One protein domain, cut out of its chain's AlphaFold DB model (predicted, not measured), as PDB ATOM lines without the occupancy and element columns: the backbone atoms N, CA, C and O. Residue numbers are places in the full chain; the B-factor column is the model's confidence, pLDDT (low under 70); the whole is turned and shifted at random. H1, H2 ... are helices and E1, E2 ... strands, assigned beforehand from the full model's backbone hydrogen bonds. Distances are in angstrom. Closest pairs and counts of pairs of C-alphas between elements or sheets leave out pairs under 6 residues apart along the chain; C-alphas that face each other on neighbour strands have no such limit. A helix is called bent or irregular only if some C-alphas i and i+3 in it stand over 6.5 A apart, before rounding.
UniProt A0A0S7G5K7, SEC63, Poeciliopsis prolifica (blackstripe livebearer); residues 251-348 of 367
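Overview. This is residues 251 to 348 of the 367 residues of the protein "SEC63" of Poeciliopsis prolifica (blackstripe livebearer) (UniProt A0A0S7G5K7). A long hairpin of two strands, E1 and E2, reaches away from a loose head of five helices, H1 to H5, and the loop of residues 310 to 325 makes its far tip. In the head H4 and H5 meet at their ends as a corner where the hairpin starts. The printed part has 98 residues, in the order H1 H2 H3 H4 E1 E2 H5; the sheet is E1 - E2, antiparallel, and the class is mixed, helices and strands. The whole is extended, with a radius of gyration of the C-alphas of 20.8 A and spans of 61 by 26 by 25 A, the hairpin making the length.

Arrangement. Begin at H1, residues 251 to 256, and go on to H3, residues 274 to 280: they are close but not clearly touching, with Tyr 255 and Met 280 the closest C-alphas at 6.5 A, and run opposite ways at a steep tilt of 41 degrees. Between them in the chain is H2, residues 266 to 270, which is close to but not clearly touching H4, residues 282 to 298, its closest C-alphas being those of Leu 266 and Leu 296 at 7.4 A. H4 is irregular, C-alphas 283 and 286 being 9.1 A apart, and has a kink of 77 degrees near residue 289. E1, residues 300 to 309, and E2, residues 326 to 335, form an antiparallel hairpin at 161 degrees; look for N 301 and O 334 at 2.9 A and N 328 and O 307 at 2.8 A, within hydrogen-bond range. H5, residues 337 to 348, touches H4 only at their ends, the closest C-alphas being those of Gly 297 and Ala 337 at 3.9 A, only just about perpendicular at 70.2 degrees. Every O i to N i+4 pair is within hydrogen-bond range in H2 and H3, against 10 of 13 in H4, 4 of 8 in H5 and 0 of 2 in H1, which has 2 of 3 O i to N i+3 pairs within range.

Along the chain. Find C-alpha 251 at (20.874, -24.770, 23.067), where H1 begins. H4 spans 21.1 A from first to last C-alpha. E1 runs 27.9 A from C-alpha 300 at (6.576, -29.646, 44.797), and E2 comes back over 29.0 A. H5 covers 18.5 A and ends at C-alpha 348, (-4.597, -7.046, 38.847).

Size, cuts and confidence. The C-alphas farthest apart, those of Gly 285 and Gly 322, are 62.6 A apart. The printed part has no cut, and the link from E1 to E2, 16 residues, is long. In this model pLDDT is under 70 at residue 316 and residues 341 to 348.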
ATOM      1  N   GLU A 251      21.024 -25.911  23.966       92.81
ATOM      2  CA  GLU A 251      20.874 -24.770  23.067       92.81
ATOM      3  C   GLU A 251      19.705 -23.844  23.429       92.81
ATOM      4  O   GLU A 251      19.753 -22.647  23.129       92.81
ATOM      5  N   HIS A 252      18.688 -24.355  24.130       92.00
ATOM      6  CA  HIS A 252      17.517 -23.584  24.546       92.00
ATOM      7  C   HIS A 252      17.819 -22.669  25.742       92.00
ATOM      8  O   HIS A 252      17.216 -21.602  25.890       92.00
ATOM      9  N   LEU A 253      18.811 -23.018  26.569       93.12
ATOM     10  CA  LEU A 253      19.145 -22.285  27.798       93.12
ATOM     11  C   LEU A 253      19.552 -20.826  27.543       93.12
ATOM     12  O   LEU A 253      19.345 -19.960  28.398       93.12
ATOM     13  N   ARG A 254      20.085 -20.520  26.353       92.88
ATOM     14  CA  ARG A 254      20.455 -19.149  25.959       92.88
ATOM     15  C   ARG A 254      19.263 -18.188  25.962       92.88
ATOM     16  O   ARG A 254      19.440 -17.003  26.242       92.88
ATOM     17  N   TYR A 255      18.054 -18.686  25.682       92.19
ATOM     18  CA  TYR A 255      16.834 -17.879  25.695       92.19
ATOM     19  C   TYR A 255      16.423 -17.529  27.132       92.19
ATOM     20  O   TYR A 255      16.085 -16.375  27.411       92.19
ATOM     21  N   CYS A 256      16.563 -18.485  28.053       92.69
ATOM     22  CA  CYS A 256      16.237 -18.340  29.473       92.69
ATOM     23  C   CYS A 256      17.162 -17.351  30.193       92.69
ATOM     24  O   CYS A 256      16.700 -16.447  30.885       92.69
ATOM     25  N   ILE A 257      18.475 -17.466  29.975       91.88
ATOM     26  CA  ILE A 257      19.493 -16.656  30.673       91.88
ATOM     27  C   ILE A 257      19.680 -15.276  30.004       91.88
ATOM     28  O   ILE A 257      20.486 -14.454  30.444       91.88
ATOM     29  N   SER A 258      18.927 -14.984  28.938       91.38
ATOM     30  CA  SER A 258      18.996 -13.704  28.231       91.38
ATOM     31  C   SER A 258      18.782 -12.505  29.168       91.38
ATOM     32  O   SER A 258      18.119 -12.599  30.202       91.38
ATOM     33  N   LYS A 259      19.313 -11.333  28.782       87.00
ATOM     34  CA  LYS A 259      19.205 -10.096  29.582       87.00
ATOM     35  C   LYS A 259      17.758  -9.722  29.931       87.00
ATOM     36  O   LYS A 259      17.562  -9.062  30.949       87.00
ATOM     37  N   LYS A 260      16.791 -10.129  29.095       89.62
ATOM     38  CA  LYS A 260      15.361  -9.868  29.285       89.62
ATOM     39  C   LYS A 260      14.774 -10.707  30.425       89.62
ATOM     40  O   LYS A 260      14.128 -10.133  31.290       89.62
ATOM     41  N   TYR A 261      15.001 -12.024  30.432       92.12
ATOM     42  CA  TYR A 261      14.285 -12.941  31.334       92.12
ATOM     43  C   TYR A 261      15.099 -13.383  32.558       92.12
ATOM     44  O   TYR A 261      14.546 -13.477  33.645       92.12
ATOM     45  N   LYS A 262      16.415 -13.610  32.415       92.81
ATOM     46  CA  LYS A 262      17.332 -14.001  33.509       92.81
ATOM     47  C   LYS A 262      16.899 -15.240  34.321       92.81
ATOM     48  O   LYS A 262      17.244 -15.349  35.495       92.81
ATOM     49  N   VAL A 263      16.215 -16.194  33.698       94.88
ATOM     50  CA  VAL A 263      15.734 -17.427  34.340       94.88
ATOM     51  C   VAL A 263      16.894 -18.400  34.550       94.88
ATOM     52  O   VAL A 263      17.544 -18.811  33.584       94.88
ATOM     53  N   ARG A 264      17.162 -18.782  35.805       93.38
ATOM     54  CA  ARG A 264      18.212 -19.753  36.176       93.38
ATOM     55  C   ARG A 264      17.666 -20.973  36.912       93.38
ATOM     56  O   ARG A 264      18.280 -22.038  36.841       93.38
ATOM     57  N   THR A 265      16.542 -20.825  37.604       94.12
ATOM     58  CA  THR A 265      15.878 -21.887  38.368       94.12
ATOM     59  C   THR A 265      14.474 -22.171  37.832       94.12
ATOM     60  O   THR A 265      13.894 -21.366  37.106       94.12
ATOM     61  N   LEU A 266      13.904 -23.320  38.215       94.06
ATOM     62  CA  LEU A 266      12.501 -23.636  37.918       94.06
ATOM     63  C   LEU A 266      11.545 -22.635  38.585       94.06
ATOM     64  O   LEU A 266      10.494 -22.335  38.030       94.06
ATOM     65  N   GLN A 267      11.919 -22.088  39.744       92.25
ATOM     66  CA  GLN A 267      11.127 -21.073  40.435       92.25
ATOM     67  C   GLN A 267      11.134 -19.743  39.675       92.25
ATOM     68  O   GLN A 267      10.073 -19.160  39.494       92.25
ATOM     69  N   ASP A 268      12.286 -19.324  39.140       92.94
ATOM     70  CA  ASP A 268      12.372 -18.129  38.287       92.94
ATOM     71  C   ASP A 268      11.479 -18.273  37.050       92.94
ATOM     72  O   ASP A 268      10.881 -17.300  36.602       92.94
ATOM     73  N   LEU A 269      11.390 -19.487  36.490       93.69
ATOM     74  CA  LEU A 269      10.532 -19.763  35.343       93.69
ATOM     75  C   LEU A 269       9.055 -19.621  35.717       93.69
ATOM     76  O   LEU A 269       8.301 -19.034  34.951       93.69
ATOM     77  N   VAL A 270       8.649 -20.136  36.879       92.62
ATOM     78  CA  VAL A 270       7.267 -20.030  37.374       92.62
ATOM     79  C   VAL A 270       6.869 -18.589  37.686       92.62
ATOM     80  O   VAL A 270       5.746 -18.207  37.375       92.62
ATOM     81  N   SER A 271       7.793 -17.786  38.215       89.69
ATOM     82  CA  SER A 271       7.604 -16.357  38.519       89.69
ATOM     83  C   SER A 271       7.591 -15.435  37.291       89.69
ATOM     84  O   SER A 271       7.627 -14.215  37.419       89.69
ATOM     85  N   LEU A 272       7.608 -15.979  36.072       91.25
ATOM     86  CA  LEU A 272       7.395 -15.174  34.875       91.25
ATOM     87  C   LEU A 272       5.904 -15.085  34.540       91.25
ATOM     88  O   LEU A 272       5.173 -16.082  34.552       91.25
ATOM     89  N   LYS A 273       5.485 -13.899  34.088       91.12
ATOM     90  CA  LYS A 273       4.162 -13.691  33.484       91.12
ATOM     91  C   LYS A 273       3.940 -14.680  32.341       91.12
ATOM     92  O   LYS A 273       4.859 -14.941  31.563       91.12
ATOM     93  N   ASP A 274       2.716 -15.188  32.200       91.38
ATOM     94  CA  ASP A 274       2.387 -16.185  31.167       91.38
ATOM     95  C   ASP A 274       2.751 -15.700  29.753       91.38
ATOM     96  O   ASP A 274       3.382 -16.424  28.987       91.38
ATOM     97  N   SER A 275       2.490 -14.425  29.446       92.19
ATOM     98  CA  SER A 275       2.870 -13.811  28.168       92.19
ATOM     99  C   SER A 275       4.379 -13.853  27.905       92.19
ATOM    100  O   SER A 275       4.813 -14.113  26.781       92.19
ATOM    101  N   ASP A 276       5.195 -13.609  28.935       93.38
ATOM    102  CA  ASP A 276       6.652 -13.651  28.824       93.38
ATOM    103  C   ASP A 276       7.165 -15.091  28.730       93.38
ATOM    104  O   ASP A 276       8.065 -15.350  27.928       93.38
ATOM    105  N   ARG A 277       6.560 -16.036  29.465       93.56
ATOM    106  CA  ARG A 277       6.859 -17.471  29.347       93.56
ATOM    107  C   ARG A 277       6.577 -17.989  27.943       93.56
ATOM    108  O   ARG A 277       7.484 -18.541  27.323       93.56
ATOM    109  N   ARG A 278       5.373 -17.752  27.414       93.81
ATOM    110  CA  ARG A 278       4.981 -18.142  26.048       93.81
ATOM    111  C   ARG A 278       5.903 -17.526  25.001       93.81
ATOM    112  O   ARG A 278       6.401 -18.217  24.118       93.81
ATOM    113  N   SER A 279       6.215 -16.236  25.136       94.25
ATOM    114  CA  SER A 279       7.146 -15.542  24.238       94.25
ATOM    115  C   SER A 279       8.567 -16.125  24.295       94.25
ATOM    116  O   SER A 279       9.211 -16.299  23.258       94.25
ATOM    117  N   MET A 280       9.074 -16.435  25.492       94.31
ATOM    118  CA  MET A 280      10.401 -17.029  25.687       94.31
ATOM    119  C   MET A 280      10.480 -18.460  25.141       94.31
ATOM    120  O   MET A 280      11.481 -18.818  24.523       94.31
ATOM    121  N   LEU A 281       9.431 -19.258  25.348       94.75
ATOM    122  CA  LEU A 281       9.362 -20.677  24.989       94.75
ATOM    123  C   LEU A 281       8.677 -20.943  23.644       94.75
ATOM    124  O   LEU A 281       8.360 -22.085  23.324       94.75
ATOM    125  N   ARG A 282       8.515 -19.913  22.808       93.25
ATOM    126  CA  ARG A 282       7.860 -20.008  21.491       93.25
ATOM    127  C   ARG A 282       8.445 -21.075  20.557       93.25
ATOM    128  O   ARG A 282       7.784 -21.481  19.612       93.25
ATOM    129  N   PHE A 283       9.695 -21.488  20.782       91.56
ATOM    130  CA  PHE A 283      10.375 -22.507  19.980       91.56
ATOM    131  C   PHE A 283       9.810 -23.921  20.195       91.56
ATOM    132  O   PHE A 283      10.022 -24.781  19.348       91.56
ATOM    133  N   LEU A 284       9.097 -24.164  21.300       92.81
ATOM    134  CA  LEU A 284       8.507 -25.467  21.619       92.81
ATOM    135  C   LEU A 284       7.244 -25.765  20.791       92.81
ATOM    136  O   LEU A 284       6.956 -26.928  20.522       92.81
ATOM    137  N   GLY A 285       6.512 -24.732  20.361       93.81
ATOM    138  CA  GLY A 285       5.129 -24.880  19.896       93.81
ATOM    139  C   GLY A 285       4.152 -25.110  21.059       93.81
ATOM    140  O   GLY A 285       4.577 -25.321  22.193       93.81
ATOM    141  N   GLU A 286       2.846 -25.046  20.788       94.38
ATOM    142  CA  GLU A 286       1.806 -25.097  21.837       94.38
ATOM    143  C   GLU A 286       1.769 -26.444  22.578       94.38
ATOM    144  O   GLU A 286       1.831 -26.465  23.800       94.38
ATOM    145  N   GLU A 287       1.774 -27.572  21.860       95.69
ATOM    146  CA  GLU A 287       1.676 -28.909  22.473       95.69
ATOM    147  C   GLU A 287       2.820 -29.184  23.463       95.69
ATOM    148  O   GLU A 287       2.592 -29.494  24.632       95.69
ATOM    149  N   LYS A 288       4.075 -28.979  23.034       96.62
ATOM    150  CA  LYS A 288       5.242 -29.163  23.911       96.62
ATOM    151  C   LYS A 288       5.293 -28.122  25.028       96.62
ATOM    152  O   LYS A 288       5.798 -28.425  26.107       96.62
ATOM    153  N   TYR A 289       4.816 -26.897  24.790       96.19
ATOM    154  CA  TYR A 289       4.725 -25.878  25.837       96.19
ATOM    155  C   TYR A 289       3.786 -26.331  26.957       96.19
ATOM    156  O   TYR A 289       4.168 -26.264  28.127       96.19
ATOM    157  N   ASP A 290       2.607 -26.843  26.605       95.50
ATOM    158  CA  ASP A 290       1.627 -27.329  27.572       95.50
ATOM    159  C   ASP A 290       2.173 -28.516  28.379       95.50
ATOM    160  O   ASP A 290       2.019 -28.548  29.602       95.50
ATOM    161  N   GLU A 291       2.908 -29.436  27.745       97.19
ATOM    162  CA  GLU A 291       3.603 -30.523  28.450       97.19
ATOM    163  C   GLU A 291       4.644 -30.003  29.452       97.19
ATOM    164  O   GLU A 291       4.692 -30.456  30.602       97.19
ATOM    165  N   VAL A 292       5.460 -29.017  29.058       96.44
ATOM    166  CA  VAL A 292       6.426 -28.381  29.968       96.44
ATOM    167  C   VAL A 292       5.705 -27.711  31.132       96.44
ATOM    168  O   VAL A 292       6.135 -27.872  32.274       96.44
ATOM    169  N   MET A 293       4.618 -26.973  30.883       95.50
ATOM    170  CA  MET A 293       3.858 -26.299  31.940       95.50
ATOM    171  C   MET A 293       3.184 -27.299  32.884       95.50
ATOM    172  O   MET A 293       3.194 -27.082  34.097       95.50
ATOM    173  N   ALA A 294       2.667 -28.416  32.366       95.50
ATOM    174  CA  ALA A 294       2.085 -29.487  33.168       95.50
ATOM    175  C   ALA A 294       3.127 -30.119  34.104       95.50
ATOM    176  O   ALA A 294       2.890 -30.248  35.310       95.50
ATOM    177  N   VAL A 295       4.313 -30.449  33.579       96.56
ATOM    178  CA  VAL A 295       5.415 -30.983  34.389       96.56
ATOM    179  C   VAL A 295       5.891 -29.944  35.399       96.56
ATOM    180  O   VAL A 295       5.960 -30.254  36.587       96.56
ATOM    181  N   LEU A 296       6.149 -28.706  34.971       95.94
ATOM    182  CA  LEU A 296       6.589 -27.611  35.837       95.94
ATOM    183  C   LEU A 296       5.598 -27.357  36.980       95.94
ATOM    184  O   LEU A 296       6.011 -27.233  38.129       95.94
ATOM    185  N   GLY A 297       4.295 -27.347  36.691       95.06
ATOM    186  CA  GLY A 297       3.241 -27.170  37.687       95.06
ATOM    187  C   GLY A 297       3.152 -28.318  38.697       95.06
ATOM    188  O   GLY A 297       2.739 -28.105  39.839       95.06
ATOM    189  N   SER A 298       3.584 -29.524  38.314       94.75
ATOM    190  CA  SER A 298       3.596 -30.702  39.190       94.75
ATOM    191  C   SER A 298       4.731 -30.697  40.226       94.75
ATOM    192  O   SER A 298       4.653 -31.432  41.220       94.75
ATOM    193  N   PHE A 299       5.770 -29.867  40.033       94.06
ATOM    194  CA  PHE A 299       6.891 -29.789  40.968       94.06
ATOM    195  C   PHE A 299       6.409 -29.380  42.371       94.06
ATOM    196  O   PHE A 299       5.553 -28.499  42.511       94.06
ATOM    197  N   PRO A 300       6.938 -30.006  43.438       93.88
ATOM    198  CA  PRO A 300       6.576 -29.646  44.797       93.88
ATOM    199  C   PRO A 300       7.243 -28.328  45.202       93.88
ATOM    200  O   PRO A 300       8.464 -28.199  45.148       93.88
ATOM    201  N   HIS A 301       6.450 -27.385  45.698       92.06
ATOM    202  CA  HIS A 301       6.942 -26.233  46.443       92.06
ATOM    203  C   HIS A 301       6.765 -26.509  47.939       92.06
ATOM    204  O   HIS A 301       5.641 -26.691  48.411       92.06
ATOM    205  N   ILE A 302       7.867 -26.604  48.683       93.25
ATOM    206  CA  ILE A 302       7.850 -26.975  50.103       93.25
ATOM    207  C   ILE A 302       8.255 -25.767  50.941       93.25
ATOM    208  O   ILE A 302       9.350 -25.236  50.778       93.25
ATOM    209  N   THR A 303       7.394 -25.375  51.877       94.00
ATOM    210  CA  THR A 303       7.711 -24.378  52.907       94.00
ATOM    211  C   THR A 303       7.845 -25.060  54.263       94.00
ATOM    212  O   THR A 303       7.057 -25.950  54.592       94.00
ATOM    213  N   MET A 304       8.821 -24.632  55.060       95.75
ATOM    214  CA  MET A 304       9.146 -25.236  56.350       95.75
ATOM    215  C   MET A 304       8.871 -24.254  57.492       95.75
ATOM    216  O   MET A 304       9.437 -23.165  57.520       95.75
ATOM    217  N   GLY A 305       8.028 -24.660  58.440       95.81
ATOM    218  CA  GLY A 305       7.877 -24.010  59.739       95.81
ATOM    219  C   GLY A 305       8.634 -24.797  60.805       95.81
ATOM    220  O   GLY A 305       8.509 -26.020  60.867       95.81
ATOM    221  N   ILE A 306       9.419 -24.114  61.635       95.00
ATOM    222  CA  ILE A 306      10.171 -24.732  62.733       95.00
ATOM    223  C   ILE A 306       9.630 -24.181  64.047       95.00
ATOM    224  O   ILE A 306       9.558 -22.967  64.225       95.00
ATOM    225  N   LYS A 307       9.291 -25.077  64.973       91.19
ATOM    226  CA  LYS A 307       8.942 -24.742  66.351       91.19
ATOM    227  C   LYS A 307       9.828 -25.540  67.301       91.19
ATOM    228  O   LYS A 307       9.917 -26.760  67.191       91.19
ATOM    229  N   LEU A 308      10.480 -24.846  68.224       90.19
ATOM    230  CA  LEU A 308      11.241 -25.451  69.315       90.19
ATOM    231  C   LEU A 308      10.353 -25.451  70.556       90.19
ATOM    232  O   LEU A 308       9.793 -24.408  70.883       90.19
ATOM    233  N   GLN A 309      10.193 -26.599  71.207       87.88
ATOM    234  CA  GLN A 309       9.397 -26.711  72.431       87.88
ATOM    235  C   GLN A 309       9.920 -27.834  73.331       87.88
ATOM    236  O   GLN A 309      10.503 -28.809  72.849       87.88
ATOM    237  N   VAL A 310       9.686 -27.710  74.634       86.69
ATOM    238  CA  VAL A 310       9.829 -28.805  75.600       86.69
ATOM    239  C   VAL A 310       8.447 -29.451  75.728       86.69
ATOM    240  O   VAL A 310       7.475 -28.748  75.976       86.69
ATOM    241  N   LEU A 311       8.329 -30.755  75.448       79.44
ATOM    242  CA  LEU A 311       7.019 -31.424  75.341       79.44
ATOM    243  C   LEU A 311       6.295 -31.582  76.690       79.44
ATOM    244  O   LEU A 311       5.081 -31.764  76.685       79.44
ATOM    245  N   ASP A 312       7.024 -31.457  77.801       76.62
ATOM    246  CA  ASP A 312       6.535 -31.733  79.158       76.62
ATOM    247  C   ASP A 312       6.454 -30.477  80.050       76.62
ATOM    248  O   ASP A 312       6.239 -30.598  81.254       76.62
ATOM    249  N   ASP A 313       6.650 -29.281  79.486       71.19
ATOM    250  CA  ASP A 313       6.635 -28.014  80.233       71.19
ATOM    251  C   ASP A 313       5.342 -27.235  79.933       71.19
ATOM    252  O   ASP A 313       4.941 -27.123  78.768       71.19
ATOM    253  N   GLU A 314       4.677 -26.697  80.963       71.50
ATOM    254  CA  GLU A 314       3.427 -25.929  80.787       71.50
ATOM    255  C   GLU A 314       3.675 -24.649  79.967       71.50
ATOM    256  O   GLU A 314       2.859 -24.260  79.125       71.50
ATOM    257  N   ASP A 315       4.864 -24.064  80.120       71.56
ATOM    258  CA  ASP A 315       5.330 -22.910  79.358       71.56
ATOM    259  C   ASP A 315       6.121 -23.348  78.117       71.56
ATOM    260  O   ASP A 315       7.348 -23.259  78.056       71.56
ATOM    261  N   SER A 316       5.411 -23.765  77.064       68.62
ATOM    262  CA  SER A 316       6.023 -24.245  75.806       68.62
ATOM    263  C   SER A 316       6.978 -23.262  75.092       68.62
ATOM    264  O   SER A 316       7.642 -23.651  74.128       68.62
ATOM    265  N   SER A 317       7.046 -21.997  75.529       71.50
ATOM    266  CA  SER A 317       7.939 -20.957  75.001       71.50
ATOM    267  C   SER A 317       9.254 -20.791  75.767       71.50
ATOM    268  O   SER A 317      10.184 -20.195  75.224       71.50
ATOM    269  N   ASN A 318       9.354 -21.288  77.004       80.38
ATOM    270  CA  ASN A 318      10.544 -21.115  77.834       80.38
ATOM    271  C   ASN A 318      11.419 -22.372  77.762       80.38
ATOM    272  O   ASN A 318      11.022 -23.453  78.175       80.38
ATOM    273  N   ILE A 319      12.630 -22.238  77.215       84.06
ATOM    274  CA  ILE A 319      13.587 -23.346  77.111       84.06
ATOM    275  C   ILE A 319      14.617 -23.222  78.234       84.06
ATOM    276  O   ILE A 319      15.493 -22.357  78.193       84.06
ATOM    277  N   THR A 320      14.531 -24.116  79.220       84.25
ATOM    278  CA  THR A 320      15.453 -24.149  80.364       84.25
ATOM    279  C   THR A 320      16.691 -24.998  80.064       84.25
ATOM    280  O   THR A 320      16.603 -26.061  79.441       84.25
ATOM    281  N   ALA A 321      17.861 -24.556  80.534       86.12
ATOM    282  CA  ALA A 321      19.113 -25.296  80.392       86.12
ATOM    283  C   ALA A 321      19.015 -26.706  81.005       86.12
ATOM    284  O   ALA A 321      18.496 -26.881  82.103       86.12
ATOM    285  N   GLY A 322      19.532 -27.710  80.292       83.81
ATOM    286  CA  GLY A 322      19.461 -29.118  80.701       83.81
ATOM    287  C   GLY A 322      18.190 -29.854  80.259       83.81
ATOM    288  O   GLY A 322      18.143 -31.076  80.375       83.81
ATOM    289  N   SER A 323      17.199 -29.149  79.703       86.12
ATOM    290  CA  SER A 323      15.965 -29.763  79.195       86.12
ATOM    291  C   SER A 323      16.174 -30.429  77.836       86.12
ATOM    292  O   SER A 323      16.959 -29.965  77.005       86.12
ATOM    293  N   ILE A 324      15.422 -31.502  77.577       86.56
ATOM    294  CA  ILE A 324      15.370 -32.135  76.256       86.56
ATOM    295  C   ILE A 324      14.474 -31.282  75.356       86.56
ATOM    296  O   ILE A 324      13.254 -31.247  75.508       86.56
ATOM    297  N   VAL A 325      15.091 -30.584  74.405       89.06
ATOM    298  CA  VAL A 325      14.376 -29.738  73.445       89.06
ATOM    299  C   VAL A 325      13.912 -30.580  72.264       89.06
ATOM    300  O   VAL A 325      14.714 -31.246  71.610       89.06
ATOM    301  N   THR A 326      12.622 -30.506  71.947       90.19
ATOM    302  CA  THR A 326      12.052 -31.120  70.748       90.19
ATOM    303  C   THR A 326      11.955 -30.090  69.627       90.19
ATOM    304  O   THR A 326      11.367 -29.018  69.787       90.19
ATOM    305  N   VAL A 327      12.502 -30.433  68.459       91.94
ATOM    306  CA  VAL A 327      12.350 -29.646  67.230       91.94
ATOM    307  C   VAL A 327      11.160 -30.191  66.446       91.94
ATOM    308  O   VAL A 327      11.232 -31.270  65.866       91.94
ATOM    309  N   THR A 328      10.059 -29.444  66.413       92.06
ATOM    310  CA  THR A 328       8.892 -29.765  65.584       92.06
ATOM    311  C   THR A 328       9.022 -29.060  64.240       92.06
ATOM    312  O   THR A 328       9.042 -27.830  64.169       92.06
ATOM    313  N   VAL A 329       9.100 -29.839  63.161       95.38
ATOM    314  CA  VAL A 329       9.200 -29.327  61.790       95.38
ATOM    315  C   VAL A 329       7.881 -29.580  61.066       95.38
ATOM    316  O   VAL A 329       7.486 -30.725  60.869       95.38
ATOM    317  N   THR A 330       7.199 -28.512  60.654       96.31
ATOM    318  CA  THR A 330       5.986 -28.584  59.828       96.31
ATOM    319  C   THR A 330       6.349 -28.297  58.378       96.31
ATOM    320  O   THR A 330       6.726 -27.176  58.035       96.31
ATOM    321  N   LEU A 331       6.227 -29.303  57.513       96.62
ATOM    322  CA  LEU A 331       6.436 -29.160  56.074       96.62
ATOM    323  C   LEU A 331       5.085 -28.988  55.380       96.62
ATOM    324  O   LEU A 331       4.247 -29.884  55.411       96.62
ATOM    325  N   THR A 332       4.879 -27.846  54.730       95.88
ATOM    326  CA  THR A 332       3.701 -27.613  53.883       95.88
ATOM    327  C   THR A 332       4.104 -27.790  52.429       95.88
ATOM    328  O   THR A 332       4.945 -27.048  51.923       95.88
ATOM    329  N   ARG A 333       3.509 -28.776  51.752       94.81
ATOM    330  CA  ARG A 333       3.727 -29.043  50.326       94.81
ATOM    331  C   ARG A 333       2.603 -28.417  49.504       94.81
ATOM    332  O   ARG A 333       1.443 -28.759  49.701       94.81
ATOM    333  N   LYS A 334       2.965 -27.557  48.557       92.88
ATOM    334  CA  LYS A 334       2.084 -26.978  47.533       92.88
ATOM    335  C   LYS A 334       2.539 -27.413  46.146       92.88
ATOM    336  O   LYS A 334       3.662 -27.910  45.994       92.88
ATOM    337  N   ARG A 335       1.679 -27.266  45.143       93.00
ATOM    338  CA  ARG A 335       2.091 -27.451  43.749       93.00
ATOM    339  C   ARG A 335       2.704 -26.149  43.252       93.00
ATOM    340  O   ARG A 335       2.266 -25.069  43.632       93.00
ATOM    341  N   MET A 336       3.705 -26.248  42.386       91.38
ATOM    342  CA  MET A 336       4.238 -25.082  41.675       91.38
ATOM    343  C   MET A 336       3.168 -24.429  40.788       91.38
ATOM    344  O   MET A 336       3.230 -23.228  40.557       91.38
ATOM    345  N   ALA A 337       2.143 -25.185  40.374       90.50
ATOM    346  CA  ALA A 337       0.975 -24.648  39.677       90.50
ATOM    347  C   ALA A 337       0.282 -23.508  40.447       90.50
ATOM    348  O   ALA A 337      -0.017 -22.470  39.865       90.50
ATOM    349  N   ASP A 338       0.144 -23.651  41.770       87.75
ATOM    350  CA  ASP A 338      -0.509 -22.673  42.653       87.75
ATOM    351  C   ASP A 338       0.265 -21.337  42.734       87.75
ATOM    352  O   ASP A 338      -0.209 -20.350  43.300       87.75
ATOM    353  N   MET A 339       1.502 -21.307  42.227       83.56
ATOM    354  CA  MET A 339       2.323 -20.102  42.153       83.56
ATOM    355  C   MET A 339       2.124 -19.334  40.844       83.56
ATOM    356  O   MET A 339       2.406 -18.140  40.825       83.56
ATOM    357  N   PHE A 340       1.610 -19.967  39.781       78.75
ATOM    358  CA  PHE A 340       1.296 -19.267  38.530       78.75
ATOM    359  C   PHE A 340       0.177 -18.232  38.718       78.75
ATOM    360  O   PHE A 340       0.197 -17.178  38.087       78.75
ATOM    361  N   GLU A 341      -0.793 -18.542  39.582       61.44
ATOM    362  CA  GLU A 341      -2.036 -17.778  39.759       61.44
ATOM    363  C   GLU A 341      -1.855 -16.555  40.671       61.44
ATOM    364  O   GLU A 341      -2.404 -15.485  40.411       61.44
ATOM    365  N   LYS A 342      -1.000 -16.658  41.697       58.19
ATOM    366  CA  LYS A 342      -0.778 -15.582  42.682       58.19
ATOM    367  C   LYS A 342      -0.203 -14.292  42.098       58.19
ATOM    368  O   LYS A 342      -0.403 -13.224  42.670       58.19
ATOM    369  N   GLU A 343       0.504 -14.366  40.974       52.28
ATOM    370  CA  GLU A 343       1.008 -13.168  40.294       52.28
ATOM    371  C   GLU A 343       0.012 -12.576  39.291       52.28
ATOM    372  O   GLU A 343       0.087 -11.375  39.024       52.28
ATOM    373  N   GLN A 344      -0.955 -13.353  38.784       48.34
ATOM    374  CA  GLN A 344      -2.080 -12.774  38.042       48.34
ATOM    375  C   GLN A 344      -2.887 -11.863  38.968       48.34
ATOM    376  O   GLN A 344      -3.085 -10.698  38.629       48.34
ATOM    377  N   GLU A 345      -3.220 -12.324  40.176       46.12
ATOM    378  CA  GLU A 345      -3.929 -11.516  41.179       46.12
ATOM    379  C   GLU A 345      -3.111 -10.301  41.650       46.12
ATOM    380  O   GLU A 345      -3.625  -9.186  41.662       46.12
ATOM    381  N   ALA A 346      -1.810 -10.457  41.937       47.44
ATOM    382  CA  ALA A 346      -0.958  -9.327  42.329       47.44
ATOM    383  C   ALA A 346      -0.803  -8.268  41.217       47.44
ATOM    384  O   ALA A 346      -0.666  -7.080  41.506       47.44
ATOM    385  N   SER A 347      -0.842  -8.678  39.943       44.25
ATOM    386  CA  SER A 347      -0.803  -7.754  38.803       44.25
ATOM    387  C   SER A 347      -2.136  -7.043  38.538       44.25
ATOM    388  O   SER A 347      -2.123  -5.922  38.034       44.25
ATOM    389  N   ILE A 348      -3.263  -7.657  38.914       44.59
ATOM    390  CA  ILE A 348      -4.597  -7.046  38.847       44.59
ATOM    391  C   ILE A 348      -4.747  -6.009  39.971       44.59
ATOM    392  O   ILE A 348      -5.136  -4.877  39.698       44.59
TER     393      ILE A 348